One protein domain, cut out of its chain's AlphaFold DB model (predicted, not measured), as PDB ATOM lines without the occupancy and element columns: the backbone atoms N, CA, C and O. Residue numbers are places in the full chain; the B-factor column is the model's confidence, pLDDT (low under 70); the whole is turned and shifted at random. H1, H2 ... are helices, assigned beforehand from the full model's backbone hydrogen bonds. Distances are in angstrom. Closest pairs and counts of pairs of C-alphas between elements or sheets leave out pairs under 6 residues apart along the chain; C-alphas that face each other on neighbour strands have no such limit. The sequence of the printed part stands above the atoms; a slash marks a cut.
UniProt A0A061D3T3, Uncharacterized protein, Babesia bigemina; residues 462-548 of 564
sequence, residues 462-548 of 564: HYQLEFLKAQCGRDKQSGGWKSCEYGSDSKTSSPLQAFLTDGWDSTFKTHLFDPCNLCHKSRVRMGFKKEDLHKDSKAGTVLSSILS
ATOM      1  N   HIS A 462     207.020 187.253  90.932       89.19
ATOM      2  CA  HIS A 462     206.729 188.545  90.310       89.19
ATOM      3  C   HIS A 462     207.080 189.727  91.223       89.19
ATOM      4  O   HIS A 462     207.824 190.612  90.804       89.19
ATOM      5  N   TYR A 463     206.612 189.728  92.477       91.88
ATOM      6  CA  TYR A 463     206.884 190.838  93.400       91.88
ATOM      7  C   TYR A 463     208.371 190.970  93.744       91.88
ATOM      8  O   TYR A 463     208.894 192.086  93.780       91.88
ATOM      9  N   GLN A 464     209.072 189.851  93.949       93.50
ATOM     10  CA  GLN A 464     210.492 189.886  94.291       93.50
ATOM     11  C   GLN A 464     211.365 190.316  93.095       93.50
ATOM     12  O   GLN A 464     212.322 191.074  93.269       93.50
ATOM     13  N   LEU A 465     211.012 189.892  91.874       93.12
ATOM     14  CA  LEU A 465     211.718 190.275  90.648       93.12
ATOM     15  C   LEU A 465     211.430 191.719  90.216       93.12
ATOM     16  O   LEU A 465     212.363 192.408  89.813       93.12
ATOM     17  N   GLU A 466     210.197 192.219  90.341       93.31
ATOM     18  CA  GLU A 466     209.906 193.642  90.092       93.31
ATOM     19  C   GLU A 466     210.608 194.545  91.118       93.31
ATOM     20  O   GLU A 466     211.130 195.594  90.744       93.31
ATOM     21  N   PHE A 467     210.728 194.125  92.385       94.56
ATOM     22  CA  PHE A 467     211.572 194.828  93.355       94.56
ATOM     23  C   PHE A 467     213.050 194.836  92.923       94.56
ATOM     24  O   PHE A 467     213.662 195.905  92.859       94.56
ATOM     25  N   LEU A 468     213.615 193.671  92.578       95.12
ATOM     26  CA  LEU A 468     215.007 193.534  92.129       95.12
ATOM     27  C   LEU A 468     215.302 194.433  90.917       95.12
ATOM     28  O   LEU A 468     216.263 195.203  90.929       95.12
ATOM     29  N   LYS A 469     214.433 194.385  89.906       94.31
ATOM     30  CA  LYS A 469     214.436 195.232  88.706       94.31
ATOM     31  C   LYS A 469     214.353 196.719  89.048       94.31
ATOM     32  O   LYS A 469     215.171 197.498  88.565       94.31
ATOM     33  N   ALA A 470     213.418 197.120  89.911       94.38
ATOM     34  CA  ALA A 470     213.242 198.514  90.310       94.38
ATOM     35  C   ALA A 470     214.469 199.075  91.047       94.38
ATOM     36  O   ALA A 470     214.832 200.230  90.818       94.38
ATOM     37  N   GLN A 471     215.141 198.273  91.880       94.81
ATOM     38  CA  GLN A 471     216.411 198.676  92.492       94.81
ATOM     39  C   GLN A 471     217.546 198.715  91.465       94.81
ATOM     40  O   GLN A 471     218.291 199.692  91.414       94.81
ATOM     41  N   CYS A 472     217.658 197.706  90.601       95.06
ATOM     42  CA  CYS A 472     218.677 197.635  89.549       95.06
ATOM     43  C   CYS A 472     218.542 198.734  88.475       95.06
ATOM     44  O   CYS A 472     219.531 199.086  87.835       95.06
ATOM     45  N   GLY A 473     217.356 199.319  88.294       92.06
ATOM     46  CA  GLY A 473     217.150 200.488  87.435       92.06
ATOM     47  C   GLY A 473     217.553 201.825  88.080       92.06
ATOM     48  O   GLY A 473     217.855 202.785  87.364       92.06
ATOM     49  N   ARG A 474     217.579 201.903  89.418       93.12
ATOM     50  CA  ARG A 474     217.852 203.126  90.196       93.12
ATOM     51  C   ARG A 474     219.339 203.319  90.471       93.12
ATOM     52  O   ARG A 474     220.072 202.375  90.757       93.12
ATOM     53  N   ASP A 475     219.784 204.568  90.410       91.50
ATOM     54  CA  ASP A 475     221.166 204.939  90.690       91.50
ATOM     55  C   ASP A 475     221.481 204.930  92.201       91.50
ATOM     56  O   ASP A 475     220.584 204.879  93.045       91.50
ATOM     57  N   LYS A 476     222.771 205.011  92.548       87.81
ATOM     58  CA  LYS A 476     223.231 204.975  93.942       87.81
ATOM     59  C   LYS A 476     222.746 206.174  94.772       87.81
ATOM     60  O   LYS A 476     222.560 206.011  95.975       87.81
ATOM     61  N   GLN A 477     222.522 207.350  94.173       86.00
ATOM     62  CA  GLN A 477     222.009 208.521  94.900       86.00
ATOM     63  C   GLN A 477     220.545 208.312  95.316       86.00
ATOM     64  O   GLN A 477     220.166 208.674  96.424       86.00
ATOM     65  N   SER A 478     219.758 207.615  94.488       88.06
ATOM     66  CA  SER A 478     218.397 207.157  94.808       88.06
ATOM     67  C   SER A 478     218.345 205.902  95.704       88.06
ATOM     68  O   SER A 478     217.289 205.274  95.818       88.06
ATOM     69  N   GLY A 479     219.474 205.479  96.290       86.31
ATOM     70  CA  GLY A 479     219.596 204.251  97.093       86.31
ATOM     71  C   GLY A 479     219.560 202.938  96.292       86.31
ATOM     72  O   GLY A 479     219.452 201.867  96.886       86.31
ATOM     73  N   GLY A 480     219.628 203.013  94.961       92.69
ATOM     74  CA  GLY A 480     219.494 201.883  94.047       92.69
ATOM     75  C   GLY A 480     220.790 201.136  93.723       92.69
ATOM     76  O   GLY A 480     221.890 201.469  94.173       92.69
ATOM     77  N   TRP A 481     220.640 200.091  92.911       95.25
ATOM     78  CA  TRP A 481     221.641 199.053  92.649       95.25
ATOM     79  C   TRP A 481     222.185 199.040  91.217       95.25
ATOM     80  O   TRP A 481     222.965 198.156  90.875       95.25
ATOM     81  N   LYS A 482     221.841 200.024  90.378       93.81
ATOM     82  CA  LYS A 482     222.281 200.110  88.970       93.81
ATOM     83  C   LYS A 482     223.790 199.950  88.770       93.81
ATOM     84  O   LYS A 482     224.217 199.307  87.816       93.81
ATOM     85  N   SER A 483     224.588 200.504  89.683       92.25
ATOM     86  CA  SER A 483     226.053 200.386  89.708       92.25
ATOM     87  C   SER A 483     226.573 199.501  90.852       92.25
ATOM     88  O   SER A 483     227.715 199.668  91.275       92.25
ATOM     89  N   CYS A 484     225.738 198.627  91.421       92.62
ATOM     90  CA  CYS A 484     226.197 197.587  92.341       92.62
ATOM     91  C   CYS A 484     226.650 196.365  91.540       92.62
ATOM     92  O   CYS A 484     226.016 195.991  90.556       92.62
ATOM     93  N   GLU A 485     227.745 195.759  91.978       92.56
ATOM     94  CA  GLU A 485     228.344 194.579  91.360       92.56
ATOM     95  C   GLU A 485     227.837 193.279  92.001       92.56
ATOM     96  O   GLU A 485     227.635 193.226  93.216       92.56
ATOM     97  N   TYR A 486     227.645 192.236  91.194       93.00
ATOM     98  CA  TYR A 486     227.292 190.883  91.631       93.00
ATOM     99  C   TYR A 486     228.015 189.835  90.766       93.00
ATOM    100  O   TYR A 486     228.253 190.066  89.581       93.00
ATOM    101  N   GLY A 487     228.363 188.683  91.342       89.44
ATOM    102  CA  GLY A 487     229.053 187.598  90.634       89.44
ATOM    103  C   GLY A 487     229.894 186.707  91.550       89.44
ATOM    104  O   GLY A 487     230.177 187.058  92.696       89.44
ATOM    105  N   SER A 488     230.326 185.547  91.056       82.62
ATOM    106  CA  SER A 488     231.075 184.570  91.855       82.62
ATOM    107  C   SER A 488     232.423 185.105  92.342       82.62
ATOM    108  O   SER A 488     232.844 184.761  93.447       82.62
ATOM    109  N   ASP A 489     233.068 185.989  91.580       79.81
ATOM    110  CA  ASP A 489     234.359 186.596  91.930       79.81
ATOM    111  C   ASP A 489     234.240 187.959  92.644       79.81
ATOM    112  O   ASP A 489     235.252 188.627  92.886       79.81
ATOM    113  N   SER A 490     233.032 188.379  93.055       75.56
ATOM    114  CA  SER A 490     232.853 189.618  93.827       75.56
ATOM    115  C   SER A 490     233.626 189.547  95.156       75.56
ATOM    116  O   SER A 490     233.317 188.721  96.024       75.56
ATOM    117  N   LYS A 491     234.633 190.414  95.326       69.38
ATOM    118  CA  LYS A 491     235.496 190.468  96.529       69.38
ATOM    119  C   LYS A 491     234.859 191.192  97.714       69.38
ATOM    120  O   LYS A 491     235.283 191.003  98.850       69.38
ATOM    121  N   THR A 492     233.855 192.019  97.450       71.50
ATOM    122  CA  THR A 492     233.090 192.761  98.451       71.50
ATOM    123  C   THR A 492     231.621 192.474  98.206       71.50
ATOM    124  O   THR A 492     231.157 192.601  97.074       71.50
ATOM    125  N   SER A 493     230.897 192.084  99.254       74.94
ATOM    126  CA  SER A 493     229.445 191.947  99.178       74.94
ATOM    127  C   SER A 493     228.828 193.319  98.904       74.94
ATOM    128  O   SER A 493     229.042 194.269  99.661       74.94
ATOM    129  N   SER A 494     228.118 193.450  97.786       90.19
ATOM    130  CA  SER A 494     227.280 194.615  97.506       90.19
ATOM    131  C   SER A 494     225.861 194.369  98.036       90.19
ATOM    132  O   SER A 494     225.460 193.214  98.169       90.19
ATOM    133  N   PRO A 495     225.042 195.411  98.265       92.19
ATOM    134  CA  PRO A 495     223.641 195.226  98.656       92.19
ATOM    135  C   PRO A 495     222.833 194.358  97.674       92.19
ATOM    136  O   PRO A 495     221.936 193.633  98.092       92.19
ATOM    137  N   LEU A 496     223.188 194.391  96.384       94.19
ATOM    138  CA  LEU A 496     222.626 193.524  95.348       94.19
ATOM    139  C   LEU A 496     223.089 192.069  95.513       94.19
ATOM    140  O   LEU A 496     222.264 191.161  95.495       94.19
ATOM    141  N   GLN A 497     224.392 191.847  95.705       93.69
ATOM    142  CA  GLN A 497     224.971 190.521  95.936       93.69
ATOM    143  C   GLN A 497     224.368 189.868  97.191       93.69
ATOM    144  O   GLN A 497     223.895 188.736  97.119       93.69
ATOM    145  N   ALA A 498     224.316 190.603  98.307       93.00
ATOM    146  CA  ALA A 498     223.718 190.158  99.563       93.00
ATOM    147  C   ALA A 498     222.224 189.835  99.415       93.00
ATOM    148  O   ALA A 498     221.761 188.831  99.945       93.00
ATOM    149  N   PHE A 499     221.465 190.642  98.666       94.75
ATOM    150  CA  PHE A 499     220.050 190.370  98.409       94.75
ATOM    151  C   PHE A 499     219.838 189.121  97.542       94.75
ATOM    152  O   PHE A 499     218.974 188.308  97.855       94.75
ATOM    153  N   LEU A 500     220.628 188.938  96.477       94.31
ATOM    154  CA  LEU A 500     220.525 187.772  95.589       94.31
ATOM    155  C   LEU A 500     220.831 186.453  96.308       94.31
ATOM    156  O   LEU A 500     220.189 185.447  96.008       94.31
ATOM    157  N   THR A 501     221.780 186.460  97.249       93.38
ATOM    158  CA  THR A 501     222.203 185.254  97.978       93.38
ATOM    159  C   THR A 501     221.672 185.158  99.409       93.38
ATOM    160  O   THR A 501     222.217 184.391 100.201       93.38
ATOM    161  N   ASP A 502     220.668 185.972  99.765       91.44
ATOM    162  CA  ASP A 502     220.108 186.117 101.122       91.44
ATOM    163  C   ASP A 502     221.184 186.172 102.230       91.44
ATOM    164  O   ASP A 502     221.082 185.526 103.278       91.44
ATOM    165  N   GLY A 503     222.243 186.941 101.963       84.81
ATOM    166  CA  GLY A 503     223.380 187.143 102.853       84.81
ATOM    167  C   GLY A 503     222.965 187.739 104.198       84.81
ATOM    168  O   GLY A 503     222.000 188.497 104.300       84.81
ATOM    169  N   TRP A 504     223.724 187.414 105.247       80.44
ATOM    170  CA  TRP A 504     223.496 187.917 106.609       80.44
ATOM    171  C   TRP A 504     223.615 189.449 106.715       80.44
ATOM    172  O   TRP A 504     223.092 190.050 107.650       80.44
ATOM    173  N   ASP A 505     224.299 190.059 105.750       79.00
ATOM    174  CA  ASP A 505     224.517 191.487 105.541       79.00
ATOM    175  C   ASP A 505     223.438 192.154 104.660       79.00
ATOM    176  O   ASP A 505     223.465 193.371 104.462       79.00
ATOM    177  N   SER A 506     222.453 191.394 104.160       85.06
ATOM    178  CA  SER A 506     221.288 191.953 103.470       85.06
ATOM    179  C   SER A 506     220.475 192.835 104.419       85.06
ATOM    180  O   SER A 506     219.878 192.372 105.394       85.06
ATOM    181  N   THR A 507     220.370 194.121 104.091       85.38
ATOM    182  CA  THR A 507     219.502 195.071 104.805       85.38
ATOM    183  C   THR A 507     218.008 194.790 104.594       85.38
ATOM    184  O   THR A 507     217.165 195.324 105.320       85.38
ATOM    185  N   PHE A 508     217.660 193.931 103.631       86.56
ATOM    186  CA  PHE A 508     216.290 193.551 103.307       86.56
ATOM    187  C   PHE A 508     215.947 192.204 103.942       86.56
ATOM    188  O   PHE A 508     216.465 191.160 103.550       86.56
ATOM    189  N   LYS A 509     215.030 192.230 104.915       87.50
ATOM    190  CA  LYS A 509     214.525 191.025 105.586       87.50
ATOM    191  C   LYS A 509     213.672 190.191 104.624       87.50
ATOM    192  O   LYS A 509     212.512 190.530 104.385       87.50
ATOM    193  N   THR A 510     214.259 189.111 104.115       90.81
ATOM    194  CA  THR A 510     213.612 188.070 103.309       90.81
ATOM    195  C   THR A 510     213.440 186.775 104.106       90.81
ATOM    196  O   THR A 510     214.274 186.386 104.934       90.81
ATOM    197  N   HIS A 511     212.349 186.062 103.840       90.88
ATOM    198  CA  HIS A 511     211.994 184.797 104.498       90.88
ATOM    199  C   HIS A 511     211.740 183.691 103.474       90.88
ATOM    200  O   HIS A 511     211.518 183.958 102.293       90.88
ATOM    201  N   LEU A 512     211.773 182.436 103.919       89.94
ATOM    202  CA  LEU A 512     211.293 181.325 103.098       89.94
ATOM    203  C   LEU A 512     209.800 181.520 102.801       89.94
ATOM    204  O   LEU A 512     209.059 182.049 103.634       89.94
ATOM    205  N   PHE A 513     209.368 181.121 101.608       88.88
ATOM    206  CA  PHE A 513     207.965 181.181 101.223       88.88
ATOM    207  C   PHE A 513     207.123 180.219 102.061       88.88
ATOM    208  O   PHE A 513     207.442 179.039 102.194       88.88
ATOM    209  N   ASP A 514     206.009 180.740 102.566       82.75
ATOM    210  CA  ASP A 514     204.996 179.994 103.297       82.75
ATOM    211  C   ASP A 514     203.634 180.224 102.609       82.75
ATOM    212  O   ASP A 514     203.142 181.360 102.589       82.75
ATOM    213  N   PRO A 515     202.996 179.184 102.033       74.69
ATOM    214  CA  PRO A 515     201.695 179.323 101.385       74.69
ATOM    215  C   PRO A 515     200.564 179.659 102.374       74.69
ATOM    216  O   PRO A 515     199.532 180.181 101.945       74.69
ATOM    217  N   CYS A 516     200.743 179.413 103.675       77.19
ATOM    218  CA  CYS A 516     199.773 179.743 104.720       77.19
ATOM    219  C   CYS A 516     199.883 181.208 105.181       77.19
ATOM    220  O   CYS A 516     198.880 181.800 105.581       77.19
ATOM    221  N   ASN A 517     201.065 181.824 105.094       78.62
ATOM    222  CA  ASN A 517     201.298 183.198 105.541       78.62
ATOM    223  C   ASN A 517     201.218 184.198 104.375       78.62
ATOM    224  O   ASN A 517     202.200 184.498 103.697       78.62
ATOM    225  N   LEU A 518     200.021 184.759 104.169       73.44
ATOM    226  CA  LEU A 518     199.735 185.768 103.138       73.44
ATOM    227  C   LEU A 518     200.681 186.980 103.190       73.44
ATOM    228  O   LEU A 518     201.160 187.420 102.146       73.44
ATOM    229  N   CYS A 519     201.012 187.476 104.386       74.75
ATOM    230  CA  CYS A 519     201.929 188.605 104.574       74.75
ATOM    231  C   CYS A 519     203.360 188.295 104.105       74.75
ATOM    232  O   CYS A 519     204.139 189.210 103.841       74.75
ATOM    233  N   HIS A 520     203.717 187.013 104.001       77.75
ATOM    234  CA  HIS A 520     205.039 186.555 103.590       77.75
ATOM    235  C   HIS A 520     205.132 186.223 102.085       77.75
ATOM    236  O   HIS A 520     206.230 185.988 101.582       77.75
ATOM    237  N   LYS A 521     204.044 186.302 101.308       75.88
ATOM    238  CA  LYS A 521     204.075 185.970  99.866       75.88
ATOM    239  C   LYS A 521     204.793 186.995  98.974       75.88
ATOM    240  O   LYS A 521     204.986 186.717  97.798       75.88
ATOM    241  N   SER A 522     205.203 188.151  99.502       72.94
ATOM    242  CA  SER A 522     205.777 189.273  98.730       72.94
ATOM    243  C   SER A 522     207.174 189.740  99.184       72.94
ATOM    244  O   SER A 522     207.605 190.827  98.803       72.94
ATOM    245  N   ARG A 523     207.880 188.949 100.012       86.81
ATOM    246  CA  ARG A 523     209.276 189.203 100.454       86.81
ATOM    247  C   ARG A 523     210.105 187.913 100.541       86.81
ATOM    248  O   ARG A 523     210.797 187.659 101.529       86.81
ATOM    249  N   VAL A 524     209.957 187.055  99.537       92.44
ATOM    250  CA  VAL A 524     210.545 185.708  99.527       92.44
ATOM    251  C   VAL A 524     212.054 185.769  99.287       92.44
ATOM    252  O   VAL A 524     212.534 186.590  98.511       92.44
ATOM    253  N   ARG A 525     212.799 184.886  99.954       94.94
ATOM    254  CA  ARG A 525     214.240 184.683  99.759       94.94
ATOM    255  C   ARG A 525     214.596 184.463  98.294       94.94
ATOM    256  O   ARG A 525     213.924 183.697  97.606       94.94
ATOM    257  N   MET A 526     215.645 185.128  97.823       94.81
ATOM    258  CA  MET A 526     216.110 185.011  96.443       94.81
ATOM    259  C   MET A 526     216.702 183.625  96.158       94.81
ATOM    260  O   MET A 526     216.395 183.049  95.118       94.81
ATOM    261  N   GLY A 527     217.475 183.070  97.093       92.56
ATOM    262  CA  GLY A 527     217.953 181.686  97.107       92.56
ATOM    263  C   GLY A 527     219.220 181.381  96.305       92.56
ATOM    264  O   GLY A 527     219.702 180.252  96.389       92.56
ATOM    265  N   PHE A 528     219.774 182.326  95.536       92.25
ATOM    266  CA  PHE A 528     220.941 182.065  94.683       92.25
ATOM    267  C   PHE A 528     222.199 181.801  95.512       92.25
ATOM    268  O   PHE A 528     222.491 182.501  96.477       92.25
ATOM    269  N   LYS A 529     222.985 180.802  95.123       89.50
ATOM    270  CA  LYS A 529     224.305 180.547  95.702       89.50
ATOM    271  C   LYS A 529     225.379 181.295  94.915       89.50
ATOM    272  O   LYS A 529     225.129 181.784  93.815       89.50
ATOM    273  N   LYS A 530     226.602 181.374  95.446       86.31
ATOM    274  CA  LYS A 530     227.710 182.098  94.790       86.31
ATOM    275  C   LYS A 530     228.074 181.477  93.431       86.31
ATOM    276  O   LYS A 530     228.491 182.180  92.514       86.31
ATOM    277  N   GLU A 531     227.874 180.170  93.319       84.38
ATOM    278  CA  GLU A 531     228.055 179.327  92.140       84.38
ATOM    279  C   GLU A 531     226.879 179.342  91.141       84.38
ATOM    280  O   GLU A 531     227.074 178.925  90.004       84.38
ATOM    281  N   ASP A 532     225.693 179.847  91.515       83.56
ATOM    282  CA  ASP A 532     224.577 180.071  90.570       83.56
ATOM    283  C   ASP A 532     224.723 181.404  89.797       83.56
ATOM    284  O   ASP A 532     223.934 181.700  88.899       83.56
ATOM    285  N   LEU A 533     225.688 182.249  90.178       89.19
ATOM    286  CA  LEU A 533     225.919 183.570  89.591       89.19
ATOM    287  C   LEU A 533     226.981 183.524  88.484       89.19
ATOM    288  O   LEU A 533     227.765 182.584  88.372       89.19
ATOM    289  N   HIS A 534     227.034 184.581  87.669       85.25
ATOM    290  CA  HIS A 534     228.088 184.741  86.668       85.25
ATOM    291  C   HIS A 534     229.468 184.838  87.345       85.25
ATOM    292  O   HIS A 534     229.599 185.537  88.346       85.25
ATOM    293  N   LYS A 535     230.493 184.187  86.775       86.69
ATOM    294  CA  LYS A 535     231.862 184.129  87.325       86.69
ATOM    295  C   LYS A 535     232.468 185.521  87.524       86.69
ATOM    296  O   LYS A 535     232.551 185.997  88.657       86.69
ATOM    297  N   ASP A 536     232.801 186.206  86.428       87.94
ATOM    298  CA  ASP A 536     233.169 187.619  86.483       87.94
ATOM    299  C   ASP A 536     231.986 188.487  86.916       87.94
ATOM    300  O   ASP A 536     230.838 188.259  86.527       87.94
ATOM    301  N   SER A 537     232.318 189.506  87.706       89.50
ATOM    302  CA  SER A 537     231.391 190.496  88.242       89.50
ATOM    303  C   SER A 537     230.631 191.240  87.137       89.50
ATOM    304  O   SER A 537     231.215 191.645  86.127       89.50
ATOM    305  N   LYS A 538     229.325 191.444  87.332       91.81
ATOM    306  CA  LYS A 538     228.432 192.214  86.452       91.81
ATOM    307  C   LYS A 538     227.727 193.309  87.254       91.81
ATOM    308  O   LYS A 538     227.485 193.163  88.449       91.81
ATOM    309  N   ALA A 539     227.381 194.413  86.598       92.94
ATOM    310  CA  ALA A 539     226.633 195.506  87.219       92.94
ATOM    311  C   ALA A 539     225.118 195.233  87.222       92.94
ATOM    312  O   ALA A 539     224.594 194.601  86.304       92.94
ATOM    313  N   GLY A 540     224.397 195.775  88.208       92.12
ATOM    314  CA  GLY A 540     222.940 195.643  88.334       92.12
ATOM    315  C   GLY A 540     222.145 196.079  87.096       92.12
ATOM    316  O   GLY A 540     221.081 195.518  86.839       92.12
ATOM    317  N   THR A 541     222.674 196.981  86.258       92.94
ATOM    318  CA  THR A 541     222.119 197.272  84.918       92.94
ATOM    319  C   THR A 541     221.795 196.014  84.111       92.94
ATOM    320  O   THR A 541     220.748 195.975  83.473       92.94
ATOM    321  N   VAL A 542     222.641 194.979  84.169       91.56
ATOM    322  CA  VAL A 542     222.458 193.724  83.422       91.56
ATOM    323  C   VAL A 542     221.183 193.004  83.873       91.56
ATOM    324  O   VAL A 542     220.364 192.628  83.037       91.56
ATOM    325  N   LEU A 543     220.946 192.900  85.186       92.25
ATOM    326  CA  LEU A 543     219.697 192.350  85.731       92.25
ATOM    327  C   LEU A 543     218.495 193.242  85.415       92.25
ATOM    328  O   LEU A 543     217.429 192.730  85.084       92.25
ATOM    329  N   SER A 544     218.659 194.570  85.453       92.06
ATOM    330  CA  SER A 544     217.595 195.499  85.055       92.06
ATOM    331  C   SER A 544     217.165 195.286  83.602       92.06
ATOM    332  O   SER A 544     215.971 195.349  83.326       92.06
ATOM    333  N   SER A 545     218.107 195.024  82.689       88.25
ATOM    334  CA  SER A 545     217.827 194.715  81.282       88.25
ATOM    335  C   SER A 545     217.165 193.345  81.115       88.25
ATOM    336  O   SER A 545     216.130 193.259  80.461       88.25
ATOM    337  N   ILE A 546     217.693 192.295  81.760       86.31
ATOM    338  CA  ILE A 546     217.120 190.934  81.721       86.31
ATOM    339  C   ILE A 546     215.665 190.921  82.223       86.31
ATOM    340  O   ILE A 546     214.813 190.252  81.645       86.31
ATOM    341  N   LEU A 547     215.361 191.694  83.271       88.19
ATOM    342  CA  LEU A 547     214.019 191.803  83.860       88.19
ATOM    343  C   LEU A 547     213.122 192.856  83.173       88.19
ATOM    344  O   LEU A 547     211.982 193.073  83.597       88.19
ATOM    345  N   SER A 548     213.600 193.496  82.101       84.62
ATOM    346  CA  SER A 548     212.843 194.465  81.290       84.62
ATOM    347  C   SER A 548     212.771 194.057  79.806       84.62
ATOM    348  O   SER A 548     213.144 194.857  78.946       84.62
TER     349      SER A 548
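Overview. This is residues 462 to 548 of the 564 residues of an uncharacterized protein of Babesia bigemina (UniProt A0A061D3T3). This model has little regular structure: three short helices set among long loops, with H1 and H3 packed on each other at a steep tilt and H2 near H1. The 87 printed residues hold H1, H2 and H3 in that order and no named strand; the class is all helix, over 25 residues. The whole is compact, radius of gyration of the C-alphas 12.8 A, spanning 38 by 26 by 22 A.

Along the chain. H1, residues 462 to 473, starts at C-alpha 462 (206.729, 188.545, 90.310) and is 16.1 A long. H2 is residues 495 to 500, 8.6 A. H3, residues 540 to 546, 10.0 A, ends at C-alpha 546 (217.120, 190.934, 81.721).

Arrangement. H1, with residues 468 to 473 alone, touches H3; the closest C-alphas, of Lys 469 and Ser 544, are 4.8 A apart, at a steep tilt of 51 degrees, opposite ways. H2 and H3 are close but not clearly touching: the closest C-alphas, of Leu 496 and Gly 540, are 7.3 A apart. H1 and H2 are near each other, with 5 pairs of C-alphas within 10 A. Residues 485 to 486 pair antiparallel with 538 to 539. In H1, H2 and H3 every O i to N i+4 pair is within hydrogen-bond range.

Size, cuts and confidence. The farthest C-alphas, of Cys 516 and Asp 536, are 38.9 A apart. Both links are long, 21 and 39 residues. The printed part has no cut; Lys 491 alone has pLDDT under 70.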